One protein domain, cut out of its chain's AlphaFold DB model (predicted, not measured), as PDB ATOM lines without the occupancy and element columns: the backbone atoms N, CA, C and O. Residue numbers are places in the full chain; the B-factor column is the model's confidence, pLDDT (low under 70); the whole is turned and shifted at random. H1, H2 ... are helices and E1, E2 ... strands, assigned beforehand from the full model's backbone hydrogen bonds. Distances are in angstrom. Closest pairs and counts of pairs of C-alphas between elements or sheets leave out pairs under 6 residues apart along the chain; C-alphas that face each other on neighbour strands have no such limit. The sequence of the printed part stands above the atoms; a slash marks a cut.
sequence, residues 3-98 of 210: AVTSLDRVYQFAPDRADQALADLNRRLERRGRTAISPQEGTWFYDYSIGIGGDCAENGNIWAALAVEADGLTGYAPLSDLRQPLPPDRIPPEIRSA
ATOM      1  N   ALA A   3      -1.483   6.106 -25.086       76.38
ATOM      2  CA  ALA A   3      -1.701   5.884 -23.659       76.38
ATOM      3  C   ALA A   3      -2.304   7.160 -23.056       76.38
ATOM      4  O   ALA A   3      -1.637   8.192 -23.004       76.38
ATOM      5  N   VAL A   4      -3.578   7.101 -22.662       85.00
ATOM      6  CA  VAL A   4      -4.295   8.246 -22.076       85.00
ATOM      7  C   VAL A   4      -3.678   8.602 -20.726       85.00
ATOM      8  O   VAL A   4      -3.291   7.713 -19.966       85.00
ATOM      9  N   THR A   5      -3.585   9.896 -20.432       88.06
ATOM     10  CA  THR A   5      -3.088  10.407 -19.152       88.06
ATOM     11  C   THR A   5      -3.924  11.606 -18.692       88.06
ATOM     12  O   THR A   5      -4.818  12.064 -19.399       88.06
ATOM     13  N   SER A   6      -3.669  12.088 -17.482       90.12
ATOM     14  CA  SER A   6      -4.340  13.251 -16.891       90.12
ATOM     15  C   SER A   6      -3.438  14.480 -16.925       90.12
ATOM     16  O   SER A   6      -2.223  14.337 -16.779       90.12
ATOM     17  N   LEU A   7      -4.039  15.671 -16.987       91.62
ATOM     18  CA  LEU A   7      -3.343  16.959 -16.917       91.62
ATOM     19  C   LEU A   7      -2.336  17.026 -15.752       91.62
ATOM     20  O   LEU A   7      -1.164  17.321 -15.978       91.62
ATOM     21  N   ASP A   8      -2.757  16.665 -14.538       92.62
ATOM     22  CA  ASP A   8      -1.900  16.725 -13.343       92.62
ATOM     23  C   ASP A   8      -0.636  15.869 -13.492       92.62
ATOM     24  O   ASP A   8       0.479  16.318 -13.232       92.62
ATOM     25  N   ARG A   9      -0.794  14.638 -13.989       91.25
ATOM     26  CA  ARG A   9       0.329  13.719 -14.234       91.25
ATOM     27  C   ARG A   9       1.268  14.221 -15.320       91.25
ATOM     28  O   ARG A   9       2.474  14.017 -15.216       91.25
ATOM     29  N   VAL A  10       0.730  14.858 -16.355       92.19
ATOM     30  CA  VAL A  10       1.527  15.445 -17.434       92.19
ATOM     31  C   VAL A  10       2.408  16.570 -16.902       92.19
ATOM     32  O   VAL A  10       3.617  16.548 -17.132       92.19
ATOM     33  N   TYR A  11       1.829  17.504 -16.147       93.00
ATOM     34  CA  TYR A  11       2.564  18.638 -15.585       93.00
ATOM     35  C   TYR A  11       3.507  18.237 -14.445       93.00
ATOM     36  O   TYR A  11       4.537  18.877 -14.257       93.00
ATOM     37  N   GLN A  12       3.223  17.143 -13.734       93.06
ATOM     38  CA  GLN A  12       4.167  16.556 -12.781       93.06
ATOM     39  C   GLN A  12       5.360  15.885 -13.482       93.06
ATOM     40  O   GLN A  12       6.474  15.905 -12.963       93.06
ATOM     41  N   PHE A  13       5.130  15.258 -14.637       91.06
ATOM     42  CA  PHE A  13       6.138  14.459 -15.329       91.06
ATOM     43  C   PHE A  13       7.043  15.287 -16.251       91.06
ATOM     44  O   PHE A  13       8.260  15.105 -16.245       91.06
ATOM     45  N   ALA A  14       6.460  16.163 -17.074       91.44
ATOM     46  CA  ALA A  14       7.183  16.928 -18.089       91.44
ATOM     47  C   ALA A  14       6.488  18.276 -18.386       91.44
ATOM     48  O   ALA A  14       5.930  18.441 -19.477       91.44
ATOM     49  N   PRO A  15       6.532  19.249 -17.453       94.50
ATOM     50  CA  PRO A  15       5.810  20.521 -17.578       94.50
ATOM     51  C   PRO A  15       6.190  21.295 -18.850       94.50
ATOM     52  O   PRO A  15       5.315  21.644 -19.636       94.50
ATOM     53  N   ASP A  16       7.484  21.424 -19.153       95.25
ATOM     54  CA  ASP A  16       7.948  22.127 -20.362       95.25
ATOM     55  C   ASP A  16       7.421  21.494 -21.660       95.25
ATOM     56  O   ASP A  16       7.183  22.170 -22.663       95.25
ATOM     57  N   ARG A  17       7.250  20.166 -21.670       95.00
ATOM     58  CA  ARG A  17       6.715  19.445 -22.833       95.00
ATOM     59  C   ARG A  17       5.206  19.615 -22.936       95.00
ATOM     60  O   ARG A  17       4.690  19.637 -24.050       95.00
ATOM     61  N   ALA A  18       4.513  19.756 -21.810       96.25
ATOM     62  CA  ALA A  18       3.091  20.065 -21.788       96.25
ATOM     63  C   ALA A  18       2.825  21.425 -22.435       96.25
ATOM     64  O   ALA A  18       2.032  21.514 -23.375       96.25
ATOM     65  N   ASP A  19       3.588  22.442 -22.036       97.50
ATOM     66  CA  ASP A  19       3.468  23.789 -22.594       97.50
ATOM     67  C   ASP A  19       3.808  23.820 -24.090       97.50
ATOM     68  O   ASP A  19       3.103  24.449 -24.879       97.50
ATOM     69  N   GLN A  20       4.828  23.070 -24.522       96.81
ATOM     70  CA  GLN A  20       5.160  22.925 -25.945       96.81
ATOM     71  C   GLN A  20       4.039  22.252 -26.748       96.81
ATOM     72  O   GLN A  20       3.725  22.702 -27.853       96.81
ATOM     73  N   ALA A  21       3.435  21.184 -26.218       96.81
ATOM     74  CA  ALA A  21       2.352  20.477 -26.896       96.81
ATOM     75  C   ALA A  21       1.107  21.368 -27.019       96.81
ATOM     76  O   ALA A  21       0.496  21.424 -28.089       96.81
ATOM     77  N   LEU A  22       0.774  22.114 -25.959       98.06
ATOM     78  CA  LEU A  22      -0.327  23.074 -25.961       98.06
ATOM     79  C   LEU A  22      -0.070  24.239 -26.923       98.06
ATOM     80  O   LEU A  22      -0.955  24.599 -27.696       98.06
ATOM     81  N   ALA A  23       1.147  24.786 -26.941       97.75
ATOM     82  CA  ALA A  23       1.531  25.831 -27.887       97.75
ATOM     83  C   ALA A  23       1.446  25.343 -29.345       97.75
ATOM     84  O   ALA A  23       0.950  26.070 -30.209       97.75
ATOM     85  N   ASP A  24       1.871  24.104 -29.634       97.38
ATOM     86  CA  ASP A  24       1.708  23.509 -30.966       97.38
ATOM     87  C   ASP A  24       0.226  23.347 -31.339       97.38
ATOM     88  O   ASP A  24      -0.153  23.679 -32.467       97.38
ATOM     89  N   LEU A  25      -0.621  22.892 -30.409       97.62
ATOM     90  CA  LEU A  25      -2.065  22.770 -30.633       97.62
ATOM     91  C   LEU A  25      -2.708  24.136 -30.903       97.62
ATOM     92  O   LEU A  25      -3.379  24.299 -31.920       97.62
ATOM     93  N   ASN A  26      -2.459  25.128 -30.047       98.00
ATOM     94  CA  ASN A  26      -3.043  26.465 -30.174       98.00
ATOM     95  C   ASN A  26      -2.607  27.158 -31.468       98.00
ATOM     96  O   ASN A  26      -3.443  27.708 -32.181       98.00
ATOM     97  N   ARG A  27      -1.339  27.005 -31.867       97.88
ATOM     98  CA  ARG A  27      -0.857  27.455 -33.181       97.88
ATOM     99  C   ARG A  27      -1.618  26.800 -34.341       97.88
ATOM    100  O   ARG A  27      -1.835  27.424 -35.380       97.88
ATOM    101  N   ARG A  28      -1.988  25.521 -34.222       96.75
ATOM    102  CA  ARG A  28      -2.761  24.802 -35.255       96.75
ATOM    103  C   ARG A  28      -4.228  25.227 -35.271       96.75
ATOM    104  O   ARG A  28      -4.785  25.330 -36.363       96.75
ATOM    105  N   LEU A  29      -4.826  25.470 -34.107       96.06
ATOM    106  CA  LEU A  29      -6.186  25.999 -33.972       96.06
ATOM    107  C   LEU A  29      -6.289  27.389 -34.608       96.06
ATOM    108  O   LEU A  29      -7.137  27.600 -35.475       96.06
ATOM    109  N   GLU A  30      -5.351  28.281 -34.295       96.56
ATOM    110  CA  GLU A  30      -5.292  29.638 -34.846       96.56
ATOM    111  C   GLU A  30      -5.182  29.630 -36.379       96.56
ATOM    112  O   GLU A  30      -5.949  30.299 -37.070       96.56
ATOM    113  N   ARG A  31      -4.319  28.773 -36.947       96.00
ATOM    114  CA  ARG A  31      -4.216  28.577 -38.411       96.00
ATOM    115  C   ARG A  31      -5.512  28.094 -39.070       96.00
ATOM    116  O   ARG A  31      -5.633  28.160 -40.292       96.00
ATOM    117  N   ARG A  32      -6.452  27.560 -38.292       94.38
ATOM    118  CA  ARG A  32      -7.778  27.116 -38.740       94.38
ATOM    119  C   ARG A  32      -8.887  28.103 -38.355       94.38
ATOM    120  O   ARG A  32     -10.053  27.763 -38.532       94.38
ATOM    121  N   GLY A  33      -8.540  29.288 -37.848       94.44
ATOM    122  CA  GLY A  33      -9.499  30.296 -37.392       94.44
ATOM    123  C   GLY A  33     -10.268  29.882 -36.136       94.44
ATOM    124  O   GLY A  33     -11.394  30.330 -35.942       94.44
ATOM    125  N   ARG A  34      -9.701  28.986 -35.319       94.38
ATOM    126  CA  ARG A  34     -10.307  28.499 -34.071       94.38
ATOM    127  C   ARG A  34      -9.660  29.153 -32.858       94.38
ATOM    128  O   ARG A  34      -8.488  29.526 -32.902       94.38
ATOM    129  N   THR A  35     -10.429  29.260 -31.780       94.44
ATOM    130  CA  THR A  35      -9.978  29.830 -30.508       94.44
ATOM    131  C   THR A  35      -8.905  28.945 -29.876       94.44
ATOM    132  O   THR A  35      -9.002  27.719 -29.913       94.44
ATOM    133  N   ALA A  36      -7.876  29.573 -29.309       95.81
ATOM    134  CA  ALA A  36      -6.898  28.880 -28.481       95.81
ATOM    135  C   ALA A  36      -7.572  28.335 -27.215       95.81
ATOM    136  O   ALA A  36      -8.474  28.968 -26.671       95.81
ATOM    137  N   ILE A  37      -7.103  27.188 -26.742       96.94
ATOM    138  CA  ILE A  37      -7.632  26.541 -25.547       96.94
ATOM    139  C   ILE A  37      -6.654  26.644 -24.376       96.94
ATOM    140  O   ILE A  37      -5.437  26.801 -24.550       96.94
ATOM    141  N   SER A  38      -7.201  26.501 -23.176       96.50
ATOM    142  CA  SER A  38      -6.466  26.268 -21.937       96.50
ATOM    143  C   SER A  38      -6.065  24.788 -21.782       96.50
ATOM    144  O   SER A  38      -6.641  23.909 -22.434       96.50
ATOM    145  N   PRO A  39      -5.100  24.465 -20.898       95.25
ATOM    146  CA  PRO A  39      -4.703  23.079 -20.646       95.25
ATOM    147  C   PRO A  39      -5.859  22.157 -20.213       95.25
ATOM    148  O   PRO A  39      -5.831  20.964 -20.523       95.25
ATOM    149  N   GLN A  40      -6.858  22.691 -19.499       96.31
ATOM    150  CA  GLN A  40      -7.992  21.937 -18.945       96.31
ATOM    151  C   GLN A  40      -8.988  21.474 -20.014       96.31
ATOM    152  O   GLN A  40      -9.716  20.509 -19.798       96.31
ATOM    153  N   GLU A  41      -9.017  22.148 -21.160       94.81
ATOM    154  CA  GLU A  41      -9.932  21.851 -22.267       94.81
ATOM    155  C   GLU A  41      -9.378  20.767 -23.209       94.81
ATOM    156  O   GLU A  41     -10.099  20.244 -24.058       94.81
ATOM    157  N   GLY A  42      -8.097  20.417 -23.067       93.25
ATOM    158  CA  GLY A  42      -7.417  19.437 -23.905       93.25
ATOM    159  C   GLY A  42      -7.512  18.003 -23.378       93.25
ATOM    160  O   GLY A  42      -7.421  17.744 -22.178       93.25
ATOM    161  N   THR A  43      -7.609  17.037 -24.294       94.56
ATOM    162  CA  THR A  43      -7.436  15.614 -23.965       94.56
ATOM    163  C   THR A  43      -5.966  15.226 -24.085       94.56
ATOM    164  O   THR A  43      -5.393  15.290 -25.173       94.56
ATOM    165  N   TRP A  44      -5.363  14.786 -22.980       94.56
ATOM    166  CA  TRP A  44      -3.931  14.494 -22.895       94.56
ATOM    167  C   TRP A  44      -3.617  13.004 -23.051       94.56
ATOM    168  O   TRP A  44      -4.250  12.132 -22.450       94.56
ATOM    169  N   PHE A  45      -2.601  12.690 -23.849       87.88
ATOM    170  CA  PHE A  45      -2.118  11.322 -24.033       87.88
ATOM    171  C   PHE A  45      -0.648  11.297 -24.448       87.88
ATOM    172  O   PHE A  45      -0.117  12.248 -25.016       87.88
ATOM    173  N   TYR A  46       0.006  10.165 -24.214       86.62
ATOM    174  CA  TYR A  46       1.291   9.862 -24.825       86.62
ATOM    175  C   TYR A  46       1.070   9.099 -26.129       86.62
ATOM    176  O   TYR A  46       0.421   8.046 -26.131       86.62
ATOM    177  N   ASP A  47       1.628   9.600 -27.229       81.94
ATOM    178  CA  ASP A  47       1.767   8.828 -28.462       81.94
ATOM    179  C   ASP A  47       3.169   8.235 -28.520       81.94
ATOM    180  O   ASP A  47       4.166   8.954 -28.477       81.94
ATOM    181  N   TYR A  48       3.254   6.911 -28.571       79.56
ATOM    182  CA  TYR A  48       4.520   6.207 -28.455       79.56
ATOM    183  C   TYR A  48       4.667   5.053 -29.438       79.56
ATOM    184  O   TYR A  48       3.703   4.451 -29.925       79.56
ATOM    185  N   SER A  49       5.917   4.715 -29.710       69.19
ATOM    186  CA  SER A  49       6.330   3.580 -30.519       69.19
ATOM    187  C   SER A  49       7.408   2.796 -29.783       69.19
ATOM    188  O   SER A  49       8.167   3.351 -28.990       69.19
ATOM    189  N   ILE A  50       7.440   1.490 -30.029       68.62
ATOM    190  CA  ILE A  50       8.463   0.595 -29.498       68.62
ATOM    191  C   ILE A  50       9.238   0.074 -30.701       68.62
ATOM    192  O   ILE A  50       8.660  -0.581 -31.570       68.62
ATOM    193  N   GLY A  51      10.524   0.389 -30.763       53.66
ATOM    194  CA  GLY A  51      11.447  -0.194 -31.726       53.66
ATOM    195  C   GLY A  51      12.148  -1.388 -31.100       53.66
ATOM    196  O   GLY A  51      12.645  -1.331 -29.976       53.66
ATOM    197  N   ILE A  52      12.162  -2.479 -31.850       50.91
ATOM    198  CA  ILE A  52      12.826  -3.723 -31.484       50.91
ATOM    199  C   ILE A  52      14.046  -3.815 -32.401       50.91
ATOM    200  O   ILE A  52      13.889  -3.878 -33.621       50.91
ATOM    201  N   GLY A  53      15.245  -3.718 -31.825       39.81
ATOM    202  CA  GLY A  53      16.503  -3.845 -32.562       39.81
ATOM    203  C   GLY A  53      16.730  -5.275 -33.060       39.81
ATOM    204  O   GLY A  53      16.220  -6.226 -32.468       39.81
ATOM    205  N   GLY A  54      17.494  -5.413 -34.149       32.00
ATOM    206  CA  GLY A  54      17.758  -6.692 -34.826       32.00
ATOM    207  C   GLY A  54      18.473  -7.743 -33.973       32.00
ATOM    208  O   GLY A  54      18.328  -8.931 -34.243       32.00
ATOM    209  N   ASP A  55      19.145  -7.328 -32.898       37.53
ATOM    210  CA  ASP A  55      20.025  -8.208 -32.119       37.53
ATOM    211  C   ASP A  55      19.360  -8.805 -30.872       37.53
ATOM    212  O   ASP A  55      20.035  -9.388 -30.029       37.53
ATOM    213  N   CYS A  56      18.036  -8.671 -30.720       37.03
ATOM    214  CA  CYS A  56      17.274  -9.237 -29.595       37.03
ATOM    215  C   CYS A  56      17.765  -8.827 -28.187       37.03
ATOM    216  O   CYS A  56      17.280  -9.379 -27.202       37.03
ATOM    217  N   ALA A  57      18.670  -7.849 -28.066       38.22
ATOM    218  CA  ALA A  57      19.037  -7.263 -26.786       38.22
ATOM    219  C   ALA A  57      17.798  -6.575 -26.188       38.22
ATOM    220  O   ALA A  57      17.198  -5.698 -26.813       38.22
ATOM    221  N   GLU A  58      17.409  -7.013 -24.991       43.16
ATOM    222  CA  GLU A  58      16.108  -6.865 -24.309       43.16
ATOM    223  C   GLU A  58      15.643  -5.432 -23.980       43.16
ATOM    224  O   GLU A  58      14.688  -5.223 -23.232       43.16
ATOM    225  N   ASN A  59      16.248  -4.411 -24.570       51.59
ATOM    226  CA  ASN A  59      15.854  -3.030 -24.352       51.59
ATOM    227  C   ASN A  59      14.991  -2.570 -25.522       51.59
ATOM    228  O   ASN A  59      15.463  -1.905 -26.440       51.59
ATOM    229  N   GLY A  60      13.704  -2.936 -25.490       60.28
ATOM    230  CA  GLY A  60      12.697  -2.335 -26.364       60.28
ATOM    231  C   GLY A  60      12.778  -0.813 -26.242       60.28
ATOM    232  O   GLY A  60      12.386  -0.243 -25.217       60.28
ATOM    233  N   ASN A  61      13.349  -0.183 -27.265       72.31
ATOM    234  CA  ASN A  61      13.577   1.249 -27.317       72.31
ATOM    235  C   ASN A  61      12.219   1.928 -27.482       72.31
ATOM    236  O   ASN A  61      11.435   1.538 -28.347       72.31
ATOM    237  N   ILE A  62      11.915   2.916 -26.644       75.62
ATOM    238  CA  ILE A  62      10.635   3.626 -26.700       75.62
ATOM    239  C   ILE A  62      10.880   5.015 -27.257       75.62
ATOM    240  O   ILE A  62      11.681   5.749 -26.706       75.62
ATOM    241  N   TRP A  63      10.155   5.411 -28.292       82.88
ATOM    242  CA  TRP A  63      10.050   6.815 -28.681       82.88
ATOM    243  C   TRP A  63       8.653   7.269 -28.318       82.88
ATOM    244  O   TRP A  63       7.690   6.595 -28.687       82.88
ATOM    245  N   ALA A  64       8.526   8.385 -27.611       86.69
ATOM    246  CA  ALA A  64       7.220   8.933 -27.296       86.69
ATOM    247  C   ALA A  64       7.197  10.452 -27.429       86.69
ATOM    248  O   ALA A  64       8.209  11.137 -27.263       86.69
ATOM    249  N   ALA A  65       6.010  10.957 -27.718       89.62
ATOM    250  CA  ALA A  65       5.659  12.356 -27.646       89.62
ATOM    251  C   ALA A  65       4.482  12.507 -26.684       89.62
ATOM    252  O   ALA A  65       3.585  11.660 -26.629       89.62
ATOM    253  N   LEU A  66       4.491  13.600 -25.938       94.56
ATOM    254  CA  LEU A  66       3.304  14.083 -25.265       94.56
ATOM    255  C   LEU A  66       2.416  14.774 -26.299       94.56
ATOM    256  O   LEU A  66       2.910  15.523 -27.147       94.56
ATOM    257  N   ALA A  67       1.120  14.504 -26.235       93.00
ATOM    258  CA  ALA A  67       0.139  15.067 -27.134       93.00
ATOM    259  C   ALA A  67      -1.074  15.591 -26.365       93.00
ATOM    260  O   ALA A  67      -1.484  15.024 -25.347       93.00
ATOM    261  N   VAL A  68      -1.651  16.661 -26.898       96.75
ATOM    262  CA  VAL A  68      -2.924  17.228 -26.455       96.75
ATOM    263  C   VAL A  68      -3.827  17.407 -27.667       96.75
ATOM    264  O   VAL A  68      -3.378  17.857 -28.725       96.75
ATOM    265  N   GLU A  69      -5.084  16.998 -27.537       95.06
ATOM    266  CA  GLU A  69      -6.068  17.003 -28.619       95.06
ATOM    267  C   GLU A  69      -7.320  17.789 -28.228       95.06
ATOM    268  O   GLU A  69      -7.843  17.627 -27.125       95.06
ATOM    269  N   ALA A  70      -7.787  18.626 -29.156       94.81
ATOM    270  CA  ALA A  70      -9.060  19.337 -29.088       94.81
ATOM    271  C   ALA A  70      -9.563  19.657 -30.500       94.81
ATOM    272  O   ALA A  70      -8.775  19.879 -31.425       94.81
ATOM    273  N   ASP A  71     -10.883  19.641 -30.682       90.06
ATOM    274  CA  ASP A  71     -11.571  19.884 -31.958       90.06
ATOM    275  C   ASP A  71     -11.023  19.074 -33.157       90.06
ATOM    276  O   ASP A  71     -11.038  19.526 -34.307       90.06
ATOM    277  N   GLY A  72     -10.507  17.867 -32.917       88.56
ATOM    278  CA  GLY A  72      -9.919  17.022 -33.964       88.56
ATOM    279  C   GLY A  72      -8.546  17.488 -34.472       88.56
ATOM    280  O   GLY A  72      -8.091  17.027 -35.520       88.56
ATOM    281  N   LEU A  73      -7.879  18.395 -33.754       91.62
ATOM    282  CA  LEU A  73      -6.475  18.747 -33.955       91.62
ATOM    283  C   LEU A  73      -5.640  18.257 -32.776       91.62
ATOM    284  O   LEU A  73      -6.106  18.208 -31.644       91.62
ATOM    285  N   THR A  74      -4.376  17.941 -33.052       92.94
ATOM    286  CA  THR A  74      -3.428  17.469 -32.044       92.94
ATOM    287  C   THR A  74      -2.150  18.295 -32.099       92.94
ATOM    288  O   THR A  74      -1.572  18.474 -33.182       92.94
ATOM    289  N   GLY A  75      -1.720  18.787 -30.940       92.44
ATOM    290  CA  GLY A  75      -0.393  19.355 -30.722       92.44
ATOM    291  C   GLY A  75       0.541  18.316 -30.116       92.44
ATOM    292  O   GLY A  75       0.097  17.457 -29.354       92.44
ATOM    293  N   TYR A  76       1.823  18.377 -30.471       94.69
ATOM    294  CA  TYR A  76       2.815  17.384 -30.056       94.69
ATOM    295  C   TYR A  76       4.077  18.025 -29.485       94.69
ATOM    296  O   TYR A  76       4.594  19.000 -30.030       94.69
ATOM    297  N   ALA A  77       4.637  17.382 -28.463       94.12
ATOM    298  CA  ALA A  77       5.972  17.650 -27.947       94.12
ATOM    299  C   ALA A  77       6.746  16.331 -27.771       94.12
ATOM    300  O   ALA A  77       6.365  15.501 -26.939       94.12
ATOM    301  N   PRO A  78       7.828  16.097 -28.539       90.19
ATOM    302  CA  PRO A  78       8.693  14.938 -28.340       90.19
ATOM    303  C   PRO A  78       9.259  14.902 -26.915       90.19
ATOM    304  O   PRO A  78       9.711  15.923 -26.394       90.19
ATOM    305  N   LEU A  79       9.257  13.722 -26.289       89.81
ATOM    306  CA  LEU A  79       9.845  13.538 -24.956       89.81
ATOM    307  C   LEU A  79      11.368  13.308 -25.007       89.81
ATOM    308  O   LEU A  79      12.041  13.403 -23.982       89.81
ATOM    309  N   SER A  80      11.912  13.023 -26.190       86.38
ATOM    310  CA  SER A  80      13.339  12.850 -26.463       86.38
ATOM    311  C   SER A  80      13.751  13.599 -27.730       86.38
ATOM    312  O   SER A  80      12.905  14.041 -28.515       86.38
ATOM    313  N   ASP A  81      15.060  13.732 -27.930       81.81
ATOM    314  CA  ASP A  81      15.610  14.314 -29.148       81.81
ATOM    315  C   ASP A  81      15.287  13.467 -30.383       81.81
ATOM    316  O   ASP A  81      14.993  12.267 -30.318       81.81
ATOM    317  N   LEU A  82      15.368  14.107 -31.551       73.38
ATOM    318  CA  LEU A  82      15.117  13.472 -32.840       73.38
ATOM    319  C   LEU A  82      15.910  12.167 -32.976       73.38
ATOM    320  O   LEU A  82      17.135  12.146 -32.888       73.38
ATOM    321  N   ARG A  83      15.179  11.080 -33.254       68.19
ATOM    322  CA  ARG A  83      15.701   9.715 -33.450       68.19
ATOM    323  C   ARG A  83      16.322   9.070 -32.207       68.19
ATOM    324  O   ARG A  83      16.765   7.929 -32.309       68.19
ATOM    325  N   GLN A  84      16.279   9.706 -31.039       81.12
ATOM    326  CA  GLN A  84      16.763   9.102 -29.800       81.12
ATOM    327  C   GLN A  84      15.624   8.433 -29.024       81.12
ATOM    328  O   GLN A  84      14.559   9.039 -28.867       81.12
ATOM    329  N   PRO A  85      15.809   7.193 -28.543       80.50
ATOM    330  CA  PRO A  85      14.837   6.572 -27.661       80.50
ATOM    331  C   PRO A  85      14.831   7.254 -26.290       80.50
ATOM    332  O   PRO A  85      15.801   7.885 -25.874       80.50
ATOM    333  N   LEU A  86      13.727   7.102 -25.573       82.75
ATOM    334  CA  LEU A  86      13.580   7.533 -24.199       82.75
ATOM    335  C   LEU A  86      14.454   6.685 -23.276       82.75
ATOM    336  O   LEU A  86      14.356   5.452 -23.308       82.75
ATOM    337  N   PRO A  87      15.241   7.331 -22.401       83.19
ATOM    338  CA  PRO A  87      15.877   6.664 -21.278       83.19
ATOM    339  C   PRO A  87      14.839   5.914 -20.419       83.19
ATOM    340  O   PRO A  87      13.731   6.431 -20.233       83.19
ATOM    341  N   PRO A  88      15.150   4.717 -19.881       76.25
ATOM    342  CA  PRO A  88      14.192   3.912 -19.116       76.25
ATOM    343  C   PRO A  88      13.532   4.635 -17.929       76.25
ATOM    344  O   PRO A  88      12.352   4.424 -17.642       76.25
ATOM    345  N   ASP A  89      14.278   5.506 -17.256       81.12
ATOM    346  CA  ASP A  89      13.841   6.351 -16.141       81.12
ATOM    347  C   ASP A  89      12.874   7.465 -16.576       81.12
ATOM    348  O   ASP A  89      12.034   7.893 -15.781       81.12
ATOM    349  N   ARG A  90      12.913   7.853 -17.856       84.12
ATOM    350  CA  ARG A  90      12.056   8.872 -18.480       84.12
ATOM    351  C   ARG A  90      10.888   8.287 -19.271       84.12
ATOM    352  O   ARG A  90      10.286   8.971 -20.094       84.12
ATOM    353  N   ILE A  91      10.543   7.023 -19.041       82.62
ATOM    354  CA  ILE A  91       9.317   6.431 -19.586       82.62
ATOM    355  C   ILE A  91       8.163   6.742 -18.614       82.62
ATOM    356  O   ILE A  91       8.251   6.346 -17.446       82.62
ATOM    357  N   PRO A  92       7.073   7.398 -19.058       83.19
ATOM    358  CA  PRO A  92       5.877   7.595 -18.244       83.19
ATOM    359  C   PRO A  92       5.310   6.266 -17.715       83.19
ATOM    360  O   PRO A  92       5.314   5.270 -18.449       83.19
ATOM    361  N   PRO A  93       4.794   6.211 -16.475       78.69
ATOM    362  CA  PRO A  93       4.205   4.997 -15.899       78.69
ATOM    363  C   PRO A  93       3.117   4.358 -16.772       78.69
ATOM    364  O   PRO A  93       3.059   3.131 -16.890       78.69
ATOM    365  N   GLU A  94       2.311   5.179 -17.450       75.38
ATOM    366  CA  GLU A  94       1.268   4.745 -18.386       75.38
ATOM    367  C   GLU A  94       1.848   3.885 -19.520       75.38
ATOM    368  O   GLU A  94       1.226   2.914 -19.948       75.38
ATOM    369  N   ILE A  95       3.079   4.184 -19.949       71.38
ATOM    370  CA  ILE A  95       3.813   3.434 -20.972       71.38
ATOM    371  C   ILE A  95       4.573   2.245 -20.355       71.38
ATOM    372  O   ILE A  95       4.699   1.202 -20.998       71.38
ATOM    373  N   ARG A  96       5.045   2.343 -19.099       62.03
ATOM    374  CA  ARG A  96       5.781   1.252 -18.414       62.03
ATOM    375  C   ARG A  96       4.954  -0.022 -18.272       62.03
ATOM    376  O   ARG A  96       5.509  -1.111 -18.397       62.03
ATOM    377  N   SER A  97       3.643   0.097 -18.062       48.88
ATOM    378  CA  SER A  97       2.733  -1.052 -17.940       48.88
ATOM    379  C   SER A  97       2.731  -1.973 -19.176       48.88
ATOM    380  O   SER A  97       2.414  -3.159 -19.060       48.88
ATOM    381  N   ALA A  98       3.169  -1.477 -20.340       46.69
ATOM    382  CA  ALA A  98       3.346  -2.260 -21.560       46.69
ATOM    383  C   ALA A  98       4.553  -3.222 -21.522       46.69
ATOM    384  O   ALA A  98       4.649  -4.087 -22.395       46.69
TER     385      ALA A  98
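What this domain is: This is residues 3 to 98 of the 210 residues of an uncharacterized protein of Paracoccus laeviglucosivorans (UniProt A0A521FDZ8). E1, E2 and E3 make a long twisted sheet, a meander, each strand antiparallel to the one before; H2 packs over E2 and E3, and short H1 and H3 lie near E1. The 96 printed residues include H1, H2, E1, E2, E3, H3, mixed in class. The whole is compact, radius of gyration of the C-alphas 14.4 A, spanning 49 by 25 by 20 A.

Where its parts are: Find C-alpha 7 at (-3.343, 16.959, -16.917), where H1, residues 7 to 13, begins. H2 is residues 15 to 30, E1 43 to 51, E2 61 to 70, 29.0 A, E3 73 to 78. H3, residues 93 to 98, ends at (3.346, -2.260, -21.560).

How they stand to each other: In hairpin E1 and E2, N 47 and O 65 are 2.9 A apart, within hydrogen-bond range. H2 is over E2 and E3, C-alphas 25 and 75 3.8 A apart. H1 and H2 have every O i to N i+4 pair in range, H3 1 of 2.

The domain as a whole: Links H2 to E1 and E3 to H3 are long; pLDDT is under 70 at 49 to 60, 83, 96 to 98.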